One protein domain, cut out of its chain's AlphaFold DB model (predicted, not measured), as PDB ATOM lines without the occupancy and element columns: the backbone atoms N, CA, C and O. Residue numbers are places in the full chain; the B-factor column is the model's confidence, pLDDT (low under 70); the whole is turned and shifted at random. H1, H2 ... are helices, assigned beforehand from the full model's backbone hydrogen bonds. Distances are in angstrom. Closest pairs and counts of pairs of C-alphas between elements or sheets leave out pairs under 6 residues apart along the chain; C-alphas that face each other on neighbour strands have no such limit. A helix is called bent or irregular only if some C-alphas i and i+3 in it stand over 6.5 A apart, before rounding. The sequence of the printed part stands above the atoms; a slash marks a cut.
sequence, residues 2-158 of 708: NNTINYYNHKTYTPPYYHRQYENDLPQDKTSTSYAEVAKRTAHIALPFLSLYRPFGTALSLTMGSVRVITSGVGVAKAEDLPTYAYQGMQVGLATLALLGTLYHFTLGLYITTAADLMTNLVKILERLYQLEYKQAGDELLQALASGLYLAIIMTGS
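What this domain is: This is residues 2 to 158 of the 708 residues of an uncharacterized protein of Chlamydiae bacterium (UniProt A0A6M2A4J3). Five helices, H2 to H6, run back and forth in an open horseshoe, with part of the long link from H1 to H2 threading its middle; H2 is the loosely joined end, and H4 and H5 meet over only part of their lengths. Residues 2 to 7 of the short H1 stick out. The printed part has 157 residues with six named helices, H1 to H6, and no named strand: all helix. It is compact, with a radius of gyration of the C-alphas of 16.6 A, and spans 48 by 35 by 29 A.

Where its parts are: H1, residues 2 to 9, begins at C-alpha 2 (6.387, 59.792, 35.465). H2, residues 34 to 50, is 24.1 A long, with a kink of 26 degrees near residue 44; it is only just irregular, C-alphas 45 and 48 being 6.7 A apart. H3, residues 54 to 78, measures 35.9 A; H4, residues 82 to 104, 32.7 A; H5, residues 106 to 130, 36.5 A. H6, residues 134 to 156, measures 31.8 A and ends at C-alpha 156 (-10.270, 55.848, 25.819).

How they stand to each other: H1 is apart from the other helices. H2 and H3 are close but not clearly touching; their closest C-alphas, Leu 50 and Phe 56, are 6.6 A apart. Three helical hairpins follow, each at a shallow tilt, opposite ways. H3 touches H4 at 25 degrees, closest C-alphas Val 69 and Val 92, 5.1 A. H4, with residues 94 to 103 alone, touches H5, with residues 107 to 116 alone, at 23 degrees, closest C-alphas Thr 102 and Gly 109, 4.1 A. H5 touches H6 at 24 degrees, closest C-alphas Ile 125 and Ala 137, 4.8 A. Every O i to N i+4 pair is within hydrogen-bond range in H1, H4, H5 and H6; H2 has 11 of 13, H3 19 of 21.

The domain as a whole: The C-alphas farthest apart, Asn 3 and Ser 34, are 53.7 A apart. The printed part has no cut. The link from H1 to H2 is long, 24 residues; the other links are tight. Mean pLDDT of the printed part is 84.8; residues 2 to 14 and 29 to 33 are under 70.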
ATOM      1  N   ASN A   2       7.059  60.637  34.451       37.06
ATOM      2  CA  ASN A   2       6.387  59.792  35.465       37.06
ATOM      3  C   ASN A   2       4.884  60.096  35.666       37.06
ATOM      4  O   ASN A   2       4.089  59.166  35.766       37.06
ATOM      5  N   ASN A   3       4.466  61.366  35.619       41.34
ATOM      6  CA  ASN A   3       3.047  61.735  35.765       41.34
ATOM      7  C   ASN A   3       2.156  61.257  34.606       41.34
ATOM      8  O   ASN A   3       1.025  60.835  34.829       41.34
ATOM      9  N   THR A   4       2.668  61.240  33.372       42.16
ATOM     10  CA  THR A   4       1.923  60.720  32.216       42.16
ATOM     11  C   THR A   4       1.772  59.198  32.291       42.16
ATOM     12  O   THR A   4       0.747  58.665  31.889       42.16
ATOM     13  N   ILE A   5       2.765  58.492  32.846       42.50
ATOM     14  CA  ILE A   5       2.715  57.035  33.053       42.50
ATOM     15  C   ILE A   5       1.673  56.676  34.127       42.50
ATOM     16  O   ILE A   5       0.882  55.761  33.909       42.50
ATOM     17  N   ASN A   6       1.578  57.445  35.219       45.69
ATOM     18  CA  ASN A   6       0.496  57.277  36.199       45.69
ATOM     19  C   ASN A   6      -0.889  57.558  35.596       45.69
ATOM     20  O   ASN A   6      -1.825  56.810  35.858       45.69
ATOM     21  N   TYR A   7      -1.014  58.550  34.710       47.09
ATOM     22  CA  TYR A   7      -2.252  58.782  33.957       47.09
ATOM     23  C   TYR A   7      -2.659  57.577  33.079       47.09
ATOM     24  O   TYR A   7      -3.845  57.278  32.960       47.09
ATOM     25  N   TYR A   8      -1.700  56.844  32.496       48.75
ATOM     26  CA  TYR A   8      -1.994  55.598  31.771       48.75
ATOM     27  C   TYR A   8      -2.386  54.443  32.702       48.75
ATOM     28  O   TYR A   8      -3.268  53.669  32.336       48.75
ATOM     29  N   ASN A   9      -1.815  54.358  33.909       50.53
ATOM     30  CA  ASN A   9      -2.249  53.393  34.929       50.53
ATOM     31  C   ASN A   9      -3.682  53.672  35.424       50.53
ATOM     32  O   ASN A   9      -4.412  52.734  35.726       50.53
ATOM     33  N   HIS A  10      -4.120  54.937  35.415       49.19
ATOM     34  CA  HIS A  10      -5.501  55.341  35.716       49.19
ATOM     35  C   HIS A  10      -6.519  55.016  34.600       49.19
ATOM     36  O   HIS A  10      -7.723  55.206  34.792       49.19
ATOM     37  N   LYS A  11      -6.089  54.517  33.429       52.88
ATOM     38  CA  LYS A  11      -6.995  54.038  32.370       52.88
ATOM     39  C   LYS A  11      -7.170  52.525  32.481       52.88
ATOM     40  O   LYS A  11      -6.462  51.733  31.871       52.88
ATOM     41  N   THR A  12      -8.166  52.137  33.266       48.66
ATOM     42  CA  THR A  12      -8.417  50.773  33.754       48.66
ATOM     43  C   THR A  12      -9.031  49.788  32.757       48.66
ATOM     44  O   THR A  12      -9.322  48.654  33.140       48.66
ATOM     45  N   TYR A  13      -9.231  50.137  31.483       60.75
ATOM     46  CA  TYR A  13      -9.878  49.203  30.559       60.75
ATOM     47  C   TYR A  13      -8.881  48.496  29.644       60.75
ATOM     48  O   TYR A  13      -8.497  48.985  28.583       60.75
ATOM     49  N   THR A  14      -8.489  47.284  30.045       68.06
ATOM     50  CA  THR A  14      -7.810  46.355  29.134       68.06
ATOM     51  C   THR A  14      -8.815  45.914  28.066       68.06
ATOM     52  O   THR A  14      -9.881  45.410  28.440       68.06
ATOM     53  N   PRO A  15      -8.514  46.054  26.759       72.94
ATOM     54  CA  PRO A  15      -9.420  45.621  25.703       72.94
ATOM     55  C   PRO A  15      -9.908  44.181  25.947       72.94
ATOM     56  O   PRO A  15      -9.112  43.310  26.319       72.94
ATOM     57  N   PRO A  16     -11.209  43.889  25.763       76.19
ATOM     58  CA  PRO A  16     -11.741  42.554  26.033       76.19
ATOM     59  C   PRO A  16     -11.233  41.505  25.034       76.19
ATOM     60  O   PRO A  16     -11.330  40.311  25.300       76.19
ATOM     61  N   TYR A  17     -10.662  41.941  23.910       80.00
ATOM     62  CA  TYR A  17     -10.101  41.084  22.876       80.00
ATOM     63  C   TYR A  17      -8.852  41.714  22.245       80.00
ATOM     64  O   TYR A  17      -8.586  42.915  22.362       80.00
ATOM     65  N   TYR A  18      -8.088  40.874  21.556       82.81
ATOM     66  CA  TYR A  18      -6.913  41.252  20.783       82.81
ATOM     67  C   TYR A  18      -7.302  41.454  19.313       82.81
ATOM     68  O   TYR A  18      -7.809  40.528  18.680       82.81
ATOM     69  N   HIS A  19      -7.097  42.657  18.766       83.38
ATOM     70  CA  HIS A  19      -7.287  42.930  17.334       83.38
ATOM     71  C   HIS A  19      -5.936  43.004  16.636       83.38
ATOM     72  O   HIS A  19      -5.070  43.778  17.039       83.38
ATOM     73  N   ARG A  20      -5.766  42.207  15.579       84.75
ATOM     74  CA  ARG A  20      -4.578  42.215  14.723       84.75
ATOM     75  C   ARG A  20      -4.909  41.695  13.334       84.75
ATOM     76  O   ARG A  20      -5.672  40.741  13.186       84.75
ATOM     77  N   GLN A  21      -4.297  42.294  12.319       85.62
ATOM     78  CA  GLN A  21      -4.425  41.856  10.932       85.62
ATOM     79  C   GLN A  21      -3.318  40.864  10.569       85.62
ATOM     80  O   GLN A  21      -2.311  41.227   9.964       85.62
ATOM     81  N   TYR A  22      -3.530  39.587  10.899       85.31
ATOM     82  CA  TYR A  22      -2.548  38.515  10.673       85.31
ATOM     83  C   TYR A  22      -2.119  38.350   9.199       85.31
ATOM     84  O   TYR A  22      -1.046  37.826   8.913       85.31
ATOM     85  N   GLU A  23      -2.935  38.815   8.250       83.50
ATOM     86  CA  GLU A  23      -2.638  38.835   6.807       83.50
ATOM     87  C   GLU A  23      -1.440  39.714   6.447       83.50
ATOM     88  O   GLU A  23      -0.730  39.412   5.488       83.50
ATOM     89  N   ASN A  24      -1.187  40.761   7.232       81.38
ATOM     90  CA  ASN A  24      -0.056  41.661   7.030       81.38
ATOM     91  C   ASN A  24       1.219  41.187   7.755       81.38
ATOM     92  O   ASN A  24       2.268  41.805   7.596       81.38
ATOM     93  N   ASP A  25       1.136  40.152   8.592       82.81
ATOM     94  CA  ASP A  25       2.295  39.582   9.288       82.81
ATOM     95  C   ASP A  25       2.884  38.390   8.517       82.81
ATOM     96  O   ASP A  25       4.093  38.154   8.540       82.81
ATOM     97  N   LEU A  26       2.025  37.631   7.829       81.62
ATOM     98  CA  LEU A  26       2.397  36.416   7.111       81.62
ATOM     99  C   LEU A  26       2.894  36.710   5.680       81.62
ATOM    100  O   LEU A  26       2.415  37.645   5.038       81.62
ATOM    101  N   PRO A  27       3.806  35.887   5.121       76.56
ATOM    102  CA  PRO A  27       4.311  36.073   3.760       76.56
ATOM    103  C   PRO A  27       3.188  36.081   2.709       76.56
ATOM    104  O   PRO A  27       2.277  35.247   2.751       76.56
ATOM    105  N   GLN A  28       3.257  36.989   1.729       71.25
ATOM    106  CA  GLN A  28       2.270  37.110   0.639       71.25
ATOM    107  C   GLN A  28       2.619  36.308  -0.630       71.25
ATOM    108  O   GLN A  28       2.046  36.551  -1.690       71.25
ATOM    109  N   ASP A  29       3.547  35.356  -0.547       69.94
ATOM    110  CA  ASP A  29       4.064  34.673  -1.731       69.94
ATOM    111  C   ASP A  29       2.978  33.844  -2.448       69.94
ATOM    112  O   ASP A  29       2.415  32.907  -1.880       69.94
ATOM    113  N   LYS A  30       2.684  34.200  -3.706       60.38
ATOM    114  CA  LYS A  30       1.702  33.514  -4.568       60.38
ATOM    115  C   LYS A  30       2.254  32.226  -5.192       60.38
ATOM    116  O   LYS A  30       1.509  31.515  -5.858       60.38
ATOM    117  N   THR A  31       3.543  31.926  -5.005       57.69
ATOM    118  CA  THR A  31       4.232  30.789  -5.647       57.69
ATOM    119  C   THR A  31       4.369  29.554  -4.750       57.69
ATOM    120  O   THR A  31       5.030  28.580  -5.109       57.69
ATOM    121  N   SER A  32       3.754  29.570  -3.564       54.69
ATOM    122  CA  SER A  32       4.013  28.572  -2.530       54.69
ATOM    123  C   SER A  32       3.439  27.185  -2.851       54.69
ATOM    124  O   SER A  32       2.314  27.058  -3.325       54.69
ATOM    125  N   THR A  33       4.193  26.132  -2.519       63.03
ATOM    126  CA  THR A  33       3.739  24.727  -2.550       63.03
ATOM    127  C   THR A  33       2.419  24.520  -1.789       63.03
ATOM    128  O   THR A  33       2.179  25.201  -0.790       63.03
ATOM    129  N   SER A  34       1.615  23.522  -2.186       73.44
ATOM    130  CA  SER A  34       0.297  23.214  -1.587       73.44
ATOM    131  C   SER A  34       0.293  23.176  -0.045       73.44
ATOM    132  O   SER A  34      -0.653  23.654   0.576       73.44
ATOM    133  N   TYR A  35       1.363  22.689   0.596       81.06
ATOM    134  CA  TYR A  35       1.447  22.607   2.060       81.06
ATOM    135  C   TYR A  35       1.579  23.965   2.764       81.06
ATOM    136  O   TYR A  35       0.979  24.162   3.819       81.06
ATOM    137  N   ALA A  36       2.341  24.905   2.201       80.00
ATOM    138  CA  ALA A  36       2.538  26.229   2.798       80.00
ATOM    139  C   ALA A  36       1.253  27.068   2.737       80.00
ATOM    140  O   ALA A  36       0.915  27.761   3.697       80.00
ATOM    141  N   GLU A  37       0.497  26.943   1.644       83.00
ATOM    142  CA  GLU A  37      -0.810  27.578   1.497       83.00
ATOM    143  C   GLU A  37      -1.822  27.009   2.501       83.00
ATOM    144  O   GLU A  37      -2.499  27.769   3.196       83.00
ATOM    145  N   VAL A  38      -1.880  25.679   2.655       85.62
ATOM    146  CA  VAL A  38      -2.738  25.022   3.656       85.62
ATOM    147  C   VAL A  38      -2.357  25.447   5.076       85.62
ATOM    148  O   VAL A  38      -3.243  25.765   5.869       85.62
ATOM    149  N   ALA A  39      -1.064  25.518   5.405       86.44
ATOM    150  CA  ALA A  39      -0.599  25.975   6.714       86.44
ATOM    151  C   ALA A  39      -0.983  27.440   6.980       86.44
ATOM    152  O   ALA A  39      -1.501  27.755   8.051       86.44
ATOM    153  N   LYS A  40      -0.808  28.324   5.990       86.25
ATOM    154  CA  LYS A  40      -1.212  29.735   6.073       86.25
ATOM    155  C   LYS A  40      -2.718  29.875   6.289       86.25
ATOM    156  O   LYS A  40      -3.150  30.594   7.184       86.25
ATOM    157  N   ARG A  41      -3.525  29.158   5.508       87.31
ATOM    158  CA  ARG A  41      -4.991  29.146   5.633       87.31
ATOM    159  C   ARG A  41      -5.444  28.604   6.989       87.31
ATOM    160  O   ARG A  41      -6.284  29.211   7.648       87.31
ATOM    161  N   THR A  42      -4.809  27.532   7.457       90.31
ATOM    162  CA  THR A  42      -5.047  26.973   8.797       90.31
ATOM    163  C   THR A  42      -4.711  27.992   9.887       90.31
ATOM    164  O   THR A  42      -5.490  28.167  10.821       90.31
ATOM    165  N   ALA A  43      -3.599  28.720   9.756       89.50
ATOM    166  CA  ALA A  43      -3.232  29.784  10.685       89.50
ATOM    167  C   ALA A  43      -4.255  30.935  10.670       89.50
ATOM    168  O   ALA A  43      -4.652  31.400  11.735       89.50
ATOM    169  N   HIS A  44      -4.748  31.350   9.498       87.25
ATOM    170  CA  HIS A  44      -5.804  32.365   9.387       87.25
ATOM    171  C   HIS A  44      -7.122  31.943  10.037       87.25
ATOM    172  O   HIS A  44      -7.829  32.790  10.579       87.25
ATOM    173  N   ILE A  45      -7.433  30.648  10.019       92.06
ATOM    174  CA  ILE A  45      -8.575  30.094  10.744       92.06
ATOM    175  C   ILE A  45      -8.302  30.096  12.251       92.06
ATOM    176  O   ILE A  45      -9.153  30.547  13.006       92.06
ATOM    177  N   ALA A  46      -7.140  29.615  12.701       92.88
ATOM    178  CA  ALA A  46      -6.876  29.336  14.115       92.88
ATOM    179  C   ALA A  46      -6.482  30.566  14.953       92.88
ATOM    180  O   ALA A  46      -6.935  30.704  16.092       92.88
ATOM    181  N   LEU A  47      -5.648  31.465  14.418       91.06
ATOM    182  CA  LEU A  47      -5.083  32.601  15.161       91.06
ATOM    183  C   LEU A  47      -6.149  33.536  15.765       91.06
ATOM    184  O   LEU A  47      -5.991  33.908  16.932       91.06
ATOM    185  N   PRO A  48      -7.255  33.880  15.069       90.25
ATOM    186  CA  PRO A  48      -8.320  34.682  15.667       90.25
ATOM    187  C   PRO A  48      -8.921  34.047  16.928       90.25
ATOM    188  O   PRO A  48      -9.104  34.745  17.923       90.25
ATOM    189  N   PHE A  49      -9.150  32.728  16.939       91.69
ATOM    190  CA  PHE A  49      -9.690  32.033  18.116       91.69
ATOM    191  C   PHE A  49      -8.677  31.939  19.252       91.69
ATOM    192  O   PHE A  49      -9.037  32.166  20.404       91.69
ATOM    193  N   LEU A  50      -7.405  31.664  18.945       90.69
ATOM    194  CA  LEU A  50      -6.348  31.654  19.962       90.69
ATOM    195  C   LEU A  50      -6.222  33.019  20.645       90.69
ATOM    196  O   LEU A  50      -5.995  33.090  21.850       90.69
ATOM    197  N   SER A  51      -6.443  34.097  19.892       89.19
ATOM    198  CA  SER A  51      -6.374  35.461  20.413       89.19
ATOM    199  C   SER A  51      -7.537  35.863  21.327       89.19
ATOM    200  O   SER A  51      -7.431  36.863  22.037       89.19
ATOM    201  N   LEU A  52      -8.617  35.070  21.376       86.81
ATOM    202  CA  LEU A  52      -9.682  35.235  22.372       86.81
ATOM    203  C   LEU A  52      -9.215  34.838  23.782       86.81
ATOM    204  O   LEU A  52      -9.773  35.313  24.769       86.81
ATOM    205  N   TYR A  53      -8.189  33.990  23.898       86.88
ATOM    206  CA  TYR A  53      -7.629  33.595  25.186       86.88
ATOM    207  C   TYR A  53      -6.518  34.562  25.607       86.88
ATOM    208  O   TYR A  53      -5.413  34.545  25.062       86.88
ATOM    209  N   ARG A  54      -6.801  35.409  26.608       79.88
ATOM    210  CA  ARG A  54      -5.903  36.490  27.065       79.88
ATOM    211  C   ARG A  54      -4.438  36.071  27.276       79.88
ATOM    212  O   ARG A  54      -3.578  36.792  26.774       79.88
ATOM    213  N   PRO A  55      -4.114  34.943  27.942       83.19
ATOM    214  CA  PRO A  55      -2.721  34.521  28.120       83.19
ATOM    215  C   PRO A  55      -1.952  34.322  26.808       83.19
ATOM    216  O   PRO A  55      -0.743  34.549  26.762       83.19
ATOM    217  N   PHE A  56      -2.637  33.959  25.719       87.75
ATOM    218  CA  PHE A  56      -2.009  33.858  24.404       87.75
ATOM    219  C   PHE A  56      -1.855  35.206  23.705       87.75
ATOM    220  O   PHE A  56      -1.021  35.297  22.815       87.75
ATOM    221  N   GLY A  57      -2.556  36.265  24.115       84.44
ATOM    222  CA  GLY A  57      -2.438  37.591  23.501       84.44
ATOM    223  C   GLY A  57      -0.999  38.120  23.498       84.44
ATOM    224  O   GLY A  57      -0.494  38.528  22.453       84.44
ATOM    225  N   THR A  58      -0.297  38.038  24.633       85.00
ATOM    226  CA  THR A  58       1.113  38.459  24.735       85.00
ATOM    227  C   THR A  58       2.027  37.582  23.888       85.00
ATOM    228  O   THR A  58       2.827  38.101  23.111       85.00
ATOM    229  N   ALA A  59       1.879  36.258  23.988       90.75
ATOM    230  CA  ALA A  59       2.689  35.308  23.229       90.75
ATOM    231  C   ALA A  59       2.493  35.470  21.713       90.75
ATOM    232  O   ALA A  59       3.468  35.503  20.961       90.75
ATOM    233  N   LEU A  60       1.247  35.638  21.264       88.62
ATOM    234  CA  LEU A  60       0.894  35.909  19.873       88.62
ATOM    235  C   LEU A  60       1.441  37.258  19.419       88.62
ATOM    236  O   LEU A  60       1.998  37.339  18.330       88.62
ATOM    237  N   SER A  61       1.342  38.302  20.243       87.75
ATOM    238  CA  SER A  61       1.850  39.626  19.881       87.75
ATOM    239  C   SER A  61       3.361  39.634  19.691       87.75
ATOM    240  O   SER A  61       3.836  40.184  18.696       87.75
ATOM    241  N   LEU A  62       4.097  38.982  20.598       91.12
ATOM    242  CA  LEU A  62       5.543  38.795  20.484       91.12
ATOM    243  C   LEU A  62       5.887  37.969  19.243       91.12
ATOM    244  O   LEU A  62       6.651  38.428  18.401       91.12
ATOM    245  N   THR A  63       5.265  36.798  19.085       91.88
ATOM    246  CA  THR A  63       5.551  35.878  17.973       91.88
ATOM    247  C   THR A  63       5.266  36.531  16.626       91.88
ATOM    248  O   THR A  63       6.133  36.566  15.757       91.88
ATOM    249  N   MET A  64       4.078  37.111  16.452       90.12
ATOM    250  CA  MET A  64       3.694  37.757  15.199       90.12
ATOM    251  C   MET A  64       4.478  39.054  14.968       90.12
ATOM    252  O   MET A  64       4.787  39.383  13.829       90.12
ATOM    253  N   GLY A  65       4.849  39.781  16.030       89.94
ATOM    254  CA  GLY A  65       5.768  40.920  15.946       89.94
ATOM    255  C   GLY A  65       7.130  40.507  15.386       89.94
ATOM    256  O   GLY A  65       7.611  41.119  14.437       89.94
ATOM    257  N   SER A  66       7.710  39.420  15.901       93.38
ATOM    258  CA  SER A  66       8.960  38.855  15.385       93.38
ATOM    259  C   SER A  66       8.828  38.371  13.942       93.38
ATOM    260  O   SER A  66       9.694  38.669  13.122       93.38
ATOM    261  N   VAL A  67       7.736  37.674  13.606       91.25
ATOM    262  CA  VAL A  67       7.470  37.233  12.229       91.25
ATOM    263  C   VAL A  67       7.406  38.433  11.289       91.25
ATOM    264  O   VAL A  67       8.072  38.403  10.261       91.25
ATOM    265  N   ARG A  68       6.704  39.511  11.660       89.00
ATOM    266  CA  ARG A  68       6.609  40.734  10.851       89.00
ATOM    267  C   ARG A  68       7.962  41.412  10.637       89.00
ATOM    268  O   ARG A  68       8.268  41.814   9.520       89.00
ATOM    269  N   VAL A  69       8.802  41.501  11.673       92.62
ATOM    270  CA  VAL A  69      10.173  42.029  11.532       92.62
ATOM    271  C   VAL A  69      10.960  41.214  10.502       92.62
ATOM    272  O   VAL A  69      11.611  41.786   9.628       92.62
ATOM    273  N   ILE A  70      10.865  39.884  10.567       92.81
ATOM    274  CA  ILE A  70      11.560  38.986   9.639       92.81
ATOM    275  C   ILE A  70      10.991  39.118   8.222       92.81
ATOM    276  O   ILE A  70      11.758  39.261   7.272       92.81
ATOM    277  N   THR A  71       9.666  39.084   8.052       87.69
ATOM    278  CA  THR A  71       9.031  39.124   6.727       87.69
ATOM    279  C   THR A  71       9.252  40.465   6.035       87.69
ATOM    280  O   THR A  71       9.637  40.473   4.864       87.69
ATOM    281  N   SER A  72       9.121  41.587   6.747       87.31
ATOM    282  CA  SER A  72       9.473  42.908   6.217       87.31
ATOM    283  C   SER A  72      10.973  43.032   5.944       87.31
ATOM    284  O   SER A  72      11.352  43.598   4.924       87.31
ATOM    285  N   GLY A  73      11.841  42.444   6.776       92.19
ATOM    286  CA  GLY A  73      13.293  42.432   6.552       92.19
ATOM    287  C   GLY A  73      13.695  41.675   5.282       92.19
ATOM    288  O   GLY A  73      14.516  42.153   4.501       92.19
ATOM    289  N   VAL A  74      13.058  40.531   5.017       90.31
ATOM    290  CA  VAL A  74      13.195  39.817   3.737       90.31
ATOM    291  C   VAL A  74      12.663  40.670   2.579       90.31
ATOM    292  O   VAL A  74      13.259  40.666   1.505       90.31
ATOM    293  N   GLY A  75      11.581  41.424   2.792       88.25
ATOM    294  CA  GLY A  75      11.053  42.392   1.827       88.25
ATOM    295  C   GLY A  75      12.058  43.490   1.471       88.25
ATOM    296  O   GLY A  75      12.258  43.759   0.292       88.25
ATOM    297  N   VAL A  76      12.747  44.061   2.467       92.19
ATOM    298  CA  VAL A  76      13.839  45.033   2.264       92.19
ATOM    299  C   VAL A  76      14.955  44.424   1.415       92.19
ATOM    300  O   VAL A  76      15.408  45.047   0.460       92.19
ATOM    301  N   ALA A  77      15.375  43.194   1.729       92.75
ATOM    302  CA  ALA A  77      16.453  42.514   1.009       92.75
ATOM    303  C   ALA A  77      16.101  42.168  -0.451       92.75
ATOM    304  O   ALA A  77      17.001  41.997  -1.269       92.75
ATOM    305  N   LYS A  78      14.807  42.040  -0.770       91.62
ATOM    306  CA  LYS A  78      14.297  41.709  -2.110       91.62
ATOM    307  C   LYS A  78      13.800  42.925  -2.903       91.62
ATOM    308  O   LYS A  78      13.360  42.746  -4.034       91.62
ATOM    309  N   ALA A  79      13.804  44.126  -2.327       92.38
ATOM    310  CA  ALA A  79      13.289  45.315  -2.994       92.38
ATOM    311  C   ALA A  79      14.210  45.742  -4.152       92.38
ATOM    312  O   ALA A  79      15.394  45.997  -3.942       92.38
ATOM    313  N   GLU A  80      13.659  45.831  -5.365       93.31
ATOM    314  CA  GLU A  80      14.399  46.230  -6.576       93.31
ATOM    315  C   GLU A  80      14.352  47.749  -6.828       93.31
ATOM    316  O   GLU A  80      15.201  48.290  -7.536       93.31
ATOM    317  N   ASP A  81      13.391  48.452  -6.218       94.44
ATOM    318  CA  ASP A  81      13.190  49.896  -6.344       94.44
ATOM    319  C   ASP A  81      13.223  50.623  -4.984       94.44
ATOM    320  O   ASP A  81      12.911  50.067  -3.926       94.44
ATOM    321  N   LEU A  82      13.617  51.903  -5.016       90.25
ATOM    322  CA  LEU A  82      13.788  52.732  -3.819       90.25
ATOM    323  C   LEU A  82      12.479  52.956  -3.028       90.25
ATOM    324  O   LEU A  82      12.536  52.869  -1.799       90.25
ATOM    325  N   PRO A  83      11.313  53.219  -3.658       88.75
ATOM    326  CA  PRO A  83      10.034  53.284  -2.947       88.75
ATOM    327  C   PRO A  83       9.698  52.010  -2.161       88.75
ATOM    328  O   PRO A  83       9.371  52.098  -0.975       88.75
ATOM    329  N   THR A  84       9.834  50.831  -2.775       87.12
ATOM    330  CA  THR A  84       9.592  49.544  -2.105       87.12
ATOM    331  C   THR A  84      10.581  49.322  -0.964       87.12
ATOM    332  O   THR A  84      10.174  48.927   0.132       87.12
ATOM    333  N   TYR A  85      11.866  49.634  -1.173       91.56
ATOM    334  CA  TYR A  85      12.888  49.556  -0.127       91.56
ATOM    335  C   TYR A  85      12.542  50.457   1.066       91.56
ATOM    336  O   TYR A  85      12.570  50.010   2.214       91.56
ATOM    337  N   ALA A  86      12.169  51.714   0.808       88.44
ATOM    338  CA  ALA A  86      11.812  52.680   1.843       88.44
ATOM    339  C   ALA A  86      10.557  52.252   2.621       88.44
ATOM    340  O   ALA A  86      10.547  52.308   3.853       88.44
ATOM    341  N   TYR A  87       9.524  51.774   1.922       87.12
ATOM    342  CA  TYR A  87       8.301  51.271   2.544       87.12
ATOM    343  C   TYR A  87       8.575  50.056   3.441       87.12
ATOM    344  O   TYR A  87       8.177  50.050   4.607       87.12
ATOM    345  N   GLN A  88       9.302  49.052   2.939       88.88
ATOM    346  CA  GLN A  88       9.649  47.864   3.726       88.88
ATOM    347  C   GLN A  88      10.575  48.215   4.901       88.88
ATOM    348  O   GLN A  88      10.395  47.694   6.001       88.88
ATOM    349  N   GLY A  89      11.511  49.152   4.716       91.38
ATOM    350  CA  GLY A  89      12.386  49.645   5.781       91.38
ATOM    351  C   GLY A  89      11.609  50.330   6.907       91.38
ATOM    352  O   GLY A  89      11.848  50.055   8.084       91.38
ATOM    353  N   MET A  90      10.615  51.155   6.558       91.12
ATOM    354  CA  MET A  90       9.690  51.747   7.527       91.12
ATOM    355  C   MET A  90       8.910  50.667   8.293       91.12
ATOM    356  O   MET A  90       8.799  50.754   9.517       91.12
ATOM    357  N   GLN A  91       8.411  49.630   7.607       88.19
ATOM    358  CA  GLN A  91       7.687  48.520   8.243       88.19
ATOM    359  C   GLN A  91       8.567  47.734   9.224       88.19
ATOM    360  O   GLN A  91       8.119  47.441  10.331       88.19
ATOM    361  N   VAL A  92       9.835  47.460   8.883       93.44
ATOM    362  CA  VAL A  92      10.801  46.843   9.814       93.44
ATOM    363  C   VAL A  92      10.989  47.711  11.057       93.44
ATOM    364  O   VAL A  92      10.950  47.196  12.177       93.44
ATOM    365  N   GLY A  93      11.162  49.025  10.879       92.69
ATOM    366  CA  GLY A  93      11.305  49.973  11.984       92.69
ATOM    367  C   GLY A  93      10.090  49.973  12.914       92.69
ATOM    368  O   GLY A  93      10.239  49.793  14.123       92.69
ATOM    369  N   LEU A  94       8.880  50.095  12.357       90.25
ATOM    370  CA  LEU A  94       7.629  50.083  13.125       90.25
ATOM    371  C   LEU A  94       7.384  48.738  13.821       90.25
ATOM    372  O   LEU A  94       7.010  48.724  14.992       90.25
ATOM    373  N   ALA A  95       7.638  47.614  13.147       91.25
ATOM    374  CA  ALA A  95       7.499  46.281  13.731       91.25
ATOM    375  C   ALA A  95       8.502  46.044  14.872       91.25
ATOM    376  O   ALA A  95       8.148  45.464  15.898       91.25
ATOM    377  N   THR A  96       9.732  46.550  14.734       94.25
ATOM    378  CA  THR A  96      10.757  46.485  15.786       94.25
ATOM    379  C   THR A  96      10.357  47.333  16.991       94.25
ATOM    380  O   THR A  96      10.414  46.855  18.123       94.25
ATOM    381  N   LEU A  97       9.889  48.566  16.763       92.69
ATOM    382  CA  LEU A  97       9.386  49.442  17.826       92.69
ATOM    383  C   LEU A  97       8.178  48.835  18.542       92.69
ATOM    384  O   LEU A  97       8.109  48.887  19.766       92.69
ATOM    385  N   ALA A  98       7.252  48.223  17.804       91.19
ATOM    386  CA  ALA A  98       6.117  47.517  18.382       91.19
ATOM    387  C   ALA A  98       6.557  46.331  19.250       91.19
ATOM    388  O   ALA A  98       6.053  46.176  20.359       91.19
ATOM    389  N   LEU A  99       7.520  45.527  18.782       92.62
ATOM    390  CA  LEU A  99       8.053  44.382  19.522       92.62
ATOM    391  C   LEU A  99       8.753  44.816  20.817       92.62
ATOM    392  O   LEU A  99       8.461  44.276  21.883       92.62
ATOM    393  N   LEU A 100       9.634  45.821  20.738       93.19
ATOM    394  CA  LEU A 100      10.282  46.419  21.911       93.19
ATOM    395  C   LEU A 100       9.247  47.027  22.862       93.19
ATOM    396  O   LEU A 100       9.326  46.835  24.074       93.19
ATOM    397  N   GLY A 101       8.234  47.693  22.305       90.06
ATOM    398  CA  GLY A 101       7.085  48.202  23.039       90.06
ATOM    399  C   GLY A 101       6.359  47.093  23.793       90.06
ATOM    400  O   GLY A 101       6.098  47.267  24.973       90.06
ATOM    401  N   THR A 102       6.091  45.942  23.167       90.00
ATOM    402  CA  THR A 102       5.455  44.786  23.822       90.00
ATOM    403  C   THR A 102       6.321  44.197  24.938       90.00
ATOM    404  O   THR A 102       5.767  43.831  25.973       90.00
ATOM    405  N   LEU A 103       7.645  44.117  24.754       90.12
ATOM    406  CA  LEU A 103       8.581  43.635  25.782       90.12
ATOM    407  C   LEU A 103       8.628  44.558  27.005       90.12
ATOM    408  O   LEU A 103       8.738  44.072  28.126       90.12
ATOM    409  N   TYR A 104       8.536  45.873  26.790       88.62
ATOM    410  CA  TYR A 104       8.487  46.858  27.870       88.62
ATOM    411  C   TYR A 104       7.107  46.912  28.539       88.62
ATOM    412  O   TYR A 104       6.993  46.850  29.760       88.62
ATOM    413  N   HIS A 105       6.047  47.028  27.736       84.56
ATOM    414  CA  HIS A 105       4.663  47.101  28.182       84.56
ATOM    415  C   HIS A 105       3.704  46.634  27.074       84.56
ATOM    416  O   HIS A 105       3.525  47.312  26.061       84.56
ATOM    417  N   PHE A 106       3.010  45.509  27.277       86.25
ATOM    418  CA  PHE A 106       2.149  44.873  26.264       86.25
ATOM    419  C   PHE A 106       1.222  45.854  25.512       86.25
ATOM    420  O   PHE A 106       1.214  45.874  24.279       86.25
ATOM    421  N   THR A 107       0.514  46.730  26.237       85.62
ATOM    422  CA  THR A 107      -0.406  47.732  25.663       85.62
ATOM    423  C   THR A 107       0.287  48.753  24.755       85.62
ATOM    424  O   THR A 107      -0.301  49.189  23.767       85.62
ATOM    425  N   LEU A 108       1.543  49.114  25.042       86.88
ATOM    426  CA  LEU A 108       2.306  50.053  24.216       86.88
ATOM    427  C   LEU A 108       2.639  49.423  22.862       86.88
ATOM    428  O   LEU A 108       2.431  50.043  21.822       86.88
ATOM    429  N   GLY A 109       3.099  48.171  22.860       89.19
ATOM    430  CA  GLY A 109       3.354  47.452  21.611       89.19
ATOM    431  C   GLY A 109       2.086  47.247  20.775       89.19
ATOM    432  O   GLY A 109       2.117  47.405  19.553       89.19
ATOM    433  N   LEU A 110       0.948  46.989  21.429       88.56
ATOM    434  CA  LEU A 110      -0.367  46.942  20.784       88.56
ATOM    435  C   LEU A 110      -0.757  48.272  20.129       88.56
ATOM    436  O   LEU A 110      -1.201  48.281  18.980       88.56
ATOM    437  N   TYR A 111      -0.570  49.385  20.841       90.12
ATOM    438  CA  TYR A 111      -0.833  50.730  20.331       90.12
ATOM    439  C   TYR A 111      -0.008  51.012  19.071       90.12
ATOM    440  O   TYR A 111      -0.567  51.382  18.038       90.12
ATOM    441  N   ILE A 112       1.307  50.763  19.126       90.12
ATOM    442  CA  ILE A 112       2.221  50.993  17.998       90.12
ATOM    443  C   ILE A 112       1.835  50.112  16.803       90.12
ATOM    444  O   ILE A 112       1.733  50.614  15.684       90.12
ATOM    445  N   THR A 113       1.570  48.821  17.032       90.06
ATOM    446  CA  THR A 113       1.176  47.883  15.963       90.06
ATOM    447  C   THR A 113      -0.123  48.323  15.291       90.06
ATOM    448  O   THR A 113      -0.192  48.392  14.067       90.06
ATOM    449  N   THR A 114      -1.139  48.673  16.083       90.88
ATOM    450  CA  THR A 114      -2.455  49.079  15.569       90.88
ATOM    451  C   THR A 114      -2.368  50.397  14.798       90.88
ATOM    452  O   THR A 114      -2.999  50.542  13.754       90.88
ATOM    453  N   ALA A 115      -1.565  51.352  15.277       91.19
ATOM    454  CA  ALA A 115      -1.326  52.610  14.576       91.19
ATOM    455  C   ALA A 115      -0.604  52.387  13.233       91.19
ATOM    456  O   ALA A 115      -0.979  52.989  12.227       91.19
ATOM    457  N   ALA A 116       0.384  51.488  13.194       89.25
ATOM    458  CA  ALA A 116       1.080  51.114  11.963       89.25
ATOM    459  C   ALA A 116       0.145  50.422  10.951       89.25
ATOM    460  O   ALA A 116       0.176  50.748   9.761       89.25
ATOM    461  N   ASP A 117      -0.720  49.516  11.419       88.50
ATOM    462  CA  ASP A 117      -1.733  48.852  10.588       88.50
ATOM    463  C   ASP A 117      -2.740  49.863  10.029       88.50
ATOM    464  O   ASP A 117      -3.037  49.848   8.834       88.50
ATOM    465  N   LEU A 118      -3.217  50.790  10.864       92.38
ATOM    466  CA  LEU A 118      -4.116  51.863  10.445       92.38
ATOM    467  C   LEU A 118      -3.486  52.716   9.338       92.38
ATOM    468  O   LEU A 118      -4.103  52.905   8.294       92.38
ATOM    469  N   MET A 119      -2.247  53.179   9.532       89.88
ATOM    470  CA  MET A 119      -1.523  53.961   8.524       89.88
ATOM    471  C   MET A 119      -1.328  53.179   7.224       89.88
ATOM    472  O   MET A 119      -1.532  53.719   6.138       89.88
ATOM    473  N   THR A 120      -0.982  51.895   7.327       87.94
ATOM    474  CA  THR A 120      -0.803  51.021   6.163       87.94
ATOM    475  C   THR A 120      -2.099  50.875   5.368       87.94
ATOM    476  O   THR A 120      -2.086  51.015   4.146       87.94
ATOM    477  N   ASN A 121      -3.228  50.657   6.044       89.81
ATOM    478  CA  ASN A 121      -4.525  50.529   5.383       89.81
ATOM    479  C   ASN A 121      -4.971  51.854   4.756       89.81
ATOM    480  O   ASN A 121      -5.483  51.849   3.643       89.81
ATOM    481  N   LEU A 122      -4.704  52.998   5.396       92.50
ATOM    482  CA  LEU A 122      -4.970  54.314   4.802       92.50
ATOM    483  C   LEU A 122      -4.202  54.525   3.491       92.50
ATOM    484  O   LEU A 122      -4.782  55.010   2.519       92.50
ATOM    485  N   VAL A 123      -2.932  54.114   3.429       90.50
ATOM    486  CA  VAL A 123      -2.144  54.174   2.187       90.50
ATOM    487  C   VAL A 123      -2.739  53.257   1.115       90.50
ATOM    488  O   VAL A 123      -2.951  53.706  -0.012       90.50
ATOM    489  N   LYS A 124      -3.086  52.010   1.466       89.81
ATOM    490  CA  LYS A 124      -3.720  51.068   0.529       89.81
ATOM    491  C   LYS A 124      -5.053  51.592  -0.006       89.81
ATOM    492  O   LYS A 124      -5.325  51.439  -1.190       89.81
ATOM    493  N   ILE A 125      -5.874  52.241   0.822       94.38
ATOM    494  CA  ILE A 125      -7.137  52.851   0.375       94.38
ATOM    495  C   ILE A 125      -6.866  53.881  -0.724       94.38
ATOM    496  O   ILE A 125      -7.518  53.839  -1.764       94.38
ATOM    497  N   LEU A 126      -5.893  54.775  -0.524       94.00
ATOM    498  CA  LEU A 126      -5.535  55.789  -1.520       94.00
ATOM    499  C   LEU A 126      -5.033  55.154  -2.822       94.00
ATOM    500  O   LEU A 126      -5.451  55.569  -3.902       94.00
ATOM    501  N   GLU A 127      -4.191  54.126  -2.724       92.44
ATOM    502  CA  GLU A 127      -3.681  53.389  -3.883       92.44
ATOM    503  C   GLU A 127      -4.810  52.701  -4.670       92.44
ATOM    504  O   GLU A 127      -4.908  52.852  -5.887       92.44
ATOM    505  N   ARG A 128      -5.717  52.000  -3.981       94.44
ATOM    506  CA  ARG A 128      -6.858  51.306  -4.601       94.44
ATOM    507  C   ARG A 128      -7.849  52.277  -5.230       94.44
ATOM    508  O   ARG A 128      -8.372  52.005  -6.307       94.44
ATOM    509  N   LEU A 129      -8.092  53.424  -4.593       94.50
ATOM    510  CA  LEU A 129      -8.917  54.490  -5.165       94.50
ATOM    511  C   LEU A 129      -8.274  55.086  -6.419       94.50
ATOM    512  O   LEU A 129      -8.975  55.319  -7.402       94.50
ATOM    513  N   TYR A 130      -6.954  55.279  -6.411       95.56
ATOM    514  CA  TYR A 130      -6.206  55.725  -7.586       95.56
ATOM    515  C   TYR A 130      -6.295  54.713  -8.740       95.56
ATOM    516  O   TYR A 130      -6.456  55.103  -9.895       95.56
ATOM    517  N   GLN A 131      -6.281  53.416  -8.425       95.94
ATOM    518  CA  GLN A 131      -6.461  52.315  -9.381       95.94
ATOM    519  C   GLN A 131      -7.933  52.059  -9.770       95.94
ATOM    520  O   GLN A 131      -8.206  51.154 -10.556       95.94
ATOM    521  N   LEU A 132      -8.888  52.852  -9.261       95.50
ATOM    522  CA  LEU A 132     -10.339  52.701  -9.477       95.50
ATOM    523  C   LEU A 132     -10.919  51.360  -8.971       95.50
ATOM    524  O   LEU A 132     -11.992  50.923  -9.392       95.50
ATOM    525  N   GLU A 133     -10.252  50.714  -8.015       96.62
ATOM    526  CA  GLU A 133     -10.657  49.439  -7.418       96.62
ATOM    527  C   GLU A 133     -11.575  49.647  -6.202       96.62
ATOM    528  O   GLU A 133     -11.267  49.265  -5.070       96.62
ATOM    529  N   TYR A 134     -12.744  50.255  -6.426       95.12
ATOM    530  CA  TYR A 134     -13.636  50.713  -5.350       95.12
ATOM    531  C   TYR A 134     -14.055  49.629  -4.349       95.12
ATOM    532  O   TYR A 134     -14.198  49.921  -3.164       95.12
ATOM    533  N   LYS A 135     -14.240  48.377  -4.798       92.75
ATOM    534  CA  LYS A 135     -14.588  47.269  -3.893       92.75
ATOM    535  C   LYS A 135     -13.467  47.027  -2.876       92.75
ATOM    536  O   LYS A 135     -13.730  47.004  -1.680       92.75
ATOM    537  N   GLN A 136     -12.232  46.899  -3.358       91.56
ATOM    538  CA  GLN A 136     -11.068  46.627  -2.514       91.56
ATOM    539  C   GLN A 136     -10.763  47.822  -1.605       91.56
ATOM    540  O   GLN A 136     -10.477  47.639  -0.427       91.56
ATOM    541  N   ALA A 137     -10.913  49.048  -2.120       93.00
ATOM    542  CA  ALA A 137     -10.822  50.255  -1.302       93.00
ATOM    543  C   ALA A 137     -11.858  50.265  -0.161       93.00
ATOM    544  O   ALA A 137     -11.539  50.673   0.953       93.00
ATOM    545  N   GLY A 138     -13.084  49.794  -0.418       93.25
ATOM    546  CA  GLY A 138     -14.127  49.650   0.601       93.25
ATOM    547  C   GLY A 138     -13.779  48.626   1.685       93.25
ATOM    548  O   GLY A 138     -13.987  48.898   2.868       93.25
ATOM    549  N   ASP A 139     -13.205  47.482   1.304       90.69
ATOM    550  CA  ASP A 139     -12.759  46.453   2.251       90.69
ATOM    551  C   ASP A 139     -11.616  46.980   3.144       90.69
ATOM    552  O   ASP A 139     -11.669  46.842   4.370       90.69
ATOM    553  N   GLU A 140     -10.633  47.671   2.556       91.62
ATOM    554  CA  GLU A 140      -9.528  48.308   3.290       91.62
ATOM    555  C   GLU A 140     -10.019  49.447   4.205       91.62
ATOM    556  O   GLU A 140      -9.524  49.610   5.320       91.62
ATOM    557  N   LEU A 141     -11.050  50.198   3.795       94.44
ATOM    558  CA  LEU A 141     -11.680  51.228   4.626       94.44
ATOM    559  C   LEU A 141     -12.346  50.638   5.871       94.44
ATOM    560  O   LEU A 141     -12.174  51.172   6.967       94.44
ATOM    561  N   LEU A 142     -13.078  49.533   5.733       92.69
ATOM    562  CA  LEU A 142     -13.686  48.852   6.880       92.69
ATOM    563  C   LEU A 142     -12.622  48.313   7.846       92.69
ATOM    564  O   LEU A 142     -12.791  48.376   9.064       92.69
ATOM    565  N   GLN A 143     -11.506  47.825   7.308       90.62
ATOM    566  CA  GLN A 143     -10.356  47.361   8.079       90.62
ATOM    567  C   GLN A 143      -9.628  48.498   8.810       90.62
ATOM    568  O   GLN A 143      -9.263  48.357   9.987       90.62
ATOM    569  N   ALA A 144      -9.458  49.646   8.153       93.25
ATOM    570  CA  ALA A 144      -8.954  50.866   8.771       93.25
ATOM    571  C   ALA A 144      -9.897  51.349   9.883       93.25
ATOM    572  O   ALA A 144      -9.435  51.637  10.983       93.25
ATOM    573  N   LEU A 145     -11.215  51.347   9.655       94.56
ATOM    574  CA  LEU A 145     -12.209  51.714  10.666       94.56
ATOM    575  C   LEU A 145     -12.147  50.791  11.891       94.56
ATOM    576  O   LEU A 145     -12.120  51.277  13.019       94.56
ATOM    577  N   ALA A 146     -12.073  49.472  11.688       92.00
ATOM    578  CA  ALA A 146     -11.945  48.506  12.780       92.00
ATOM    579  C   ALA A 146     -10.669  48.744  13.608       92.00
ATOM    580  O   ALA A 146     -10.719  48.740  14.839       92.00
ATOM    581  N   SER A 147      -9.545  49.011  12.936       91.94
ATOM    582  CA  SER A 147      -8.257  49.294  13.585       91.94
ATOM    583  C   SER A 147      -8.262  50.644  14.308       91.94
ATOM    584  O   SER A 147      -7.774  50.739  15.432       91.94
ATOM    585  N   GLY A 148      -8.883  51.670  13.722       95.06
ATOM    586  CA  GLY A 148      -9.065  52.982  14.345       95.06
ATOM    587  C   GLY A 148      -9.958  52.924  15.583       95.06
ATOM    588  O   GLY A 148      -9.615  53.501  16.613       95.06
ATOM    589  N   LEU A 149     -11.056  52.164  15.533       93.94
ATOM    590  CA  LEU A 149     -11.903  51.918  16.701       93.94
ATOM    591  C   LEU A 149     -11.150  51.138  17.781       93.94
ATOM    592  O   LEU A 149     -11.266  51.479  18.951       93.94
ATOM    593  N   TYR A 150     -10.353  50.128  17.421       91.19
ATOM    594  CA  TYR A 150      -9.531  49.406  18.394       91.19
ATOM    595  C   TYR A 150      -8.480  50.309  19.053       91.19
ATOM    596  O   TYR A 150      -8.311  50.279  20.271       91.19
ATOM    597  N   LEU A 151      -7.830  51.176  18.275       90.94
ATOM    598  CA  LEU A 151      -6.922  52.187  18.809       90.94
ATOM    599  C   LEU A 151      -7.659  53.135  19.767       90.94
ATOM    600  O   LEU A 151      -7.171  53.408  20.863       90.94
ATOM    601  N   ALA A 152      -8.872  53.563  19.407       90.00
ATOM    602  CA  ALA A 152      -9.723  54.368  20.274       90.00
ATOM    603  C   ALA A 152     -10.116  53.624  21.564       90.00
ATOM    604  O   ALA A 152     -10.146  54.256  22.619       90.00
ATOM    605  N   ILE A 153     -10.338  52.302  21.538       88.88
ATOM    606  CA  ILE A 153     -10.532  51.489  22.756       88.88
ATOM    607  C   ILE A 153      -9.297  51.580  23.653       88.88
ATOM    608  O   ILE A 153      -9.440  51.883  24.831       88.88
ATOM    609  N   ILE A 154      -8.094  51.363  23.110       85.06
ATOM    610  CA  ILE A 154      -6.840  51.420  23.884       85.06
ATOM    611  C   ILE A 154      -6.642  52.812  24.499       85.06
ATOM    612  O   ILE A 154      -6.172  52.941  25.627       85.06
ATOM    613  N   MET A 155      -7.007  53.866  23.767       82.19
ATOM    614  CA  MET A 155      -6.822  55.247  24.212       82.19
ATOM    615  C   MET A 155      -7.877  55.720  25.214       82.19
ATOM    616  O   MET A 155      -7.557  56.530  26.088       82.19
ATOM    617  N   THR A 156      -9.131  55.292  25.066       81.56
ATOM    618  CA  THR A 156     -10.270  55.848  25.819       81.56
ATOM    619  C   THR A 156     -10.840  54.891  26.856       81.56
ATOM    620  O   THR A 156     -11.361  55.353  27.864       81.56
ATOM    621  N   GLY A 157     -10.778  53.580  26.612       82.06
ATOM    622  CA  GLY A 157     -11.476  52.572  27.408       82.06
ATOM    623  C   GLY A 157     -13.007  52.681  27.374       82.06
ATOM    624  O   GLY A 157     -13.667  52.054  28.195       82.06
ATOM    625  N   SER A 158     -13.593  53.475  26.466       86.56
ATOM    626  CA  SER A 158     -15.049  53.675  26.413       86.56
ATOM    627  C   SER A 158     -15.769  52.388  26.009       86.56
ATOM    628  O   SER A 158     -15.492  51.807  24.957       86.56
TER     629      SER A 158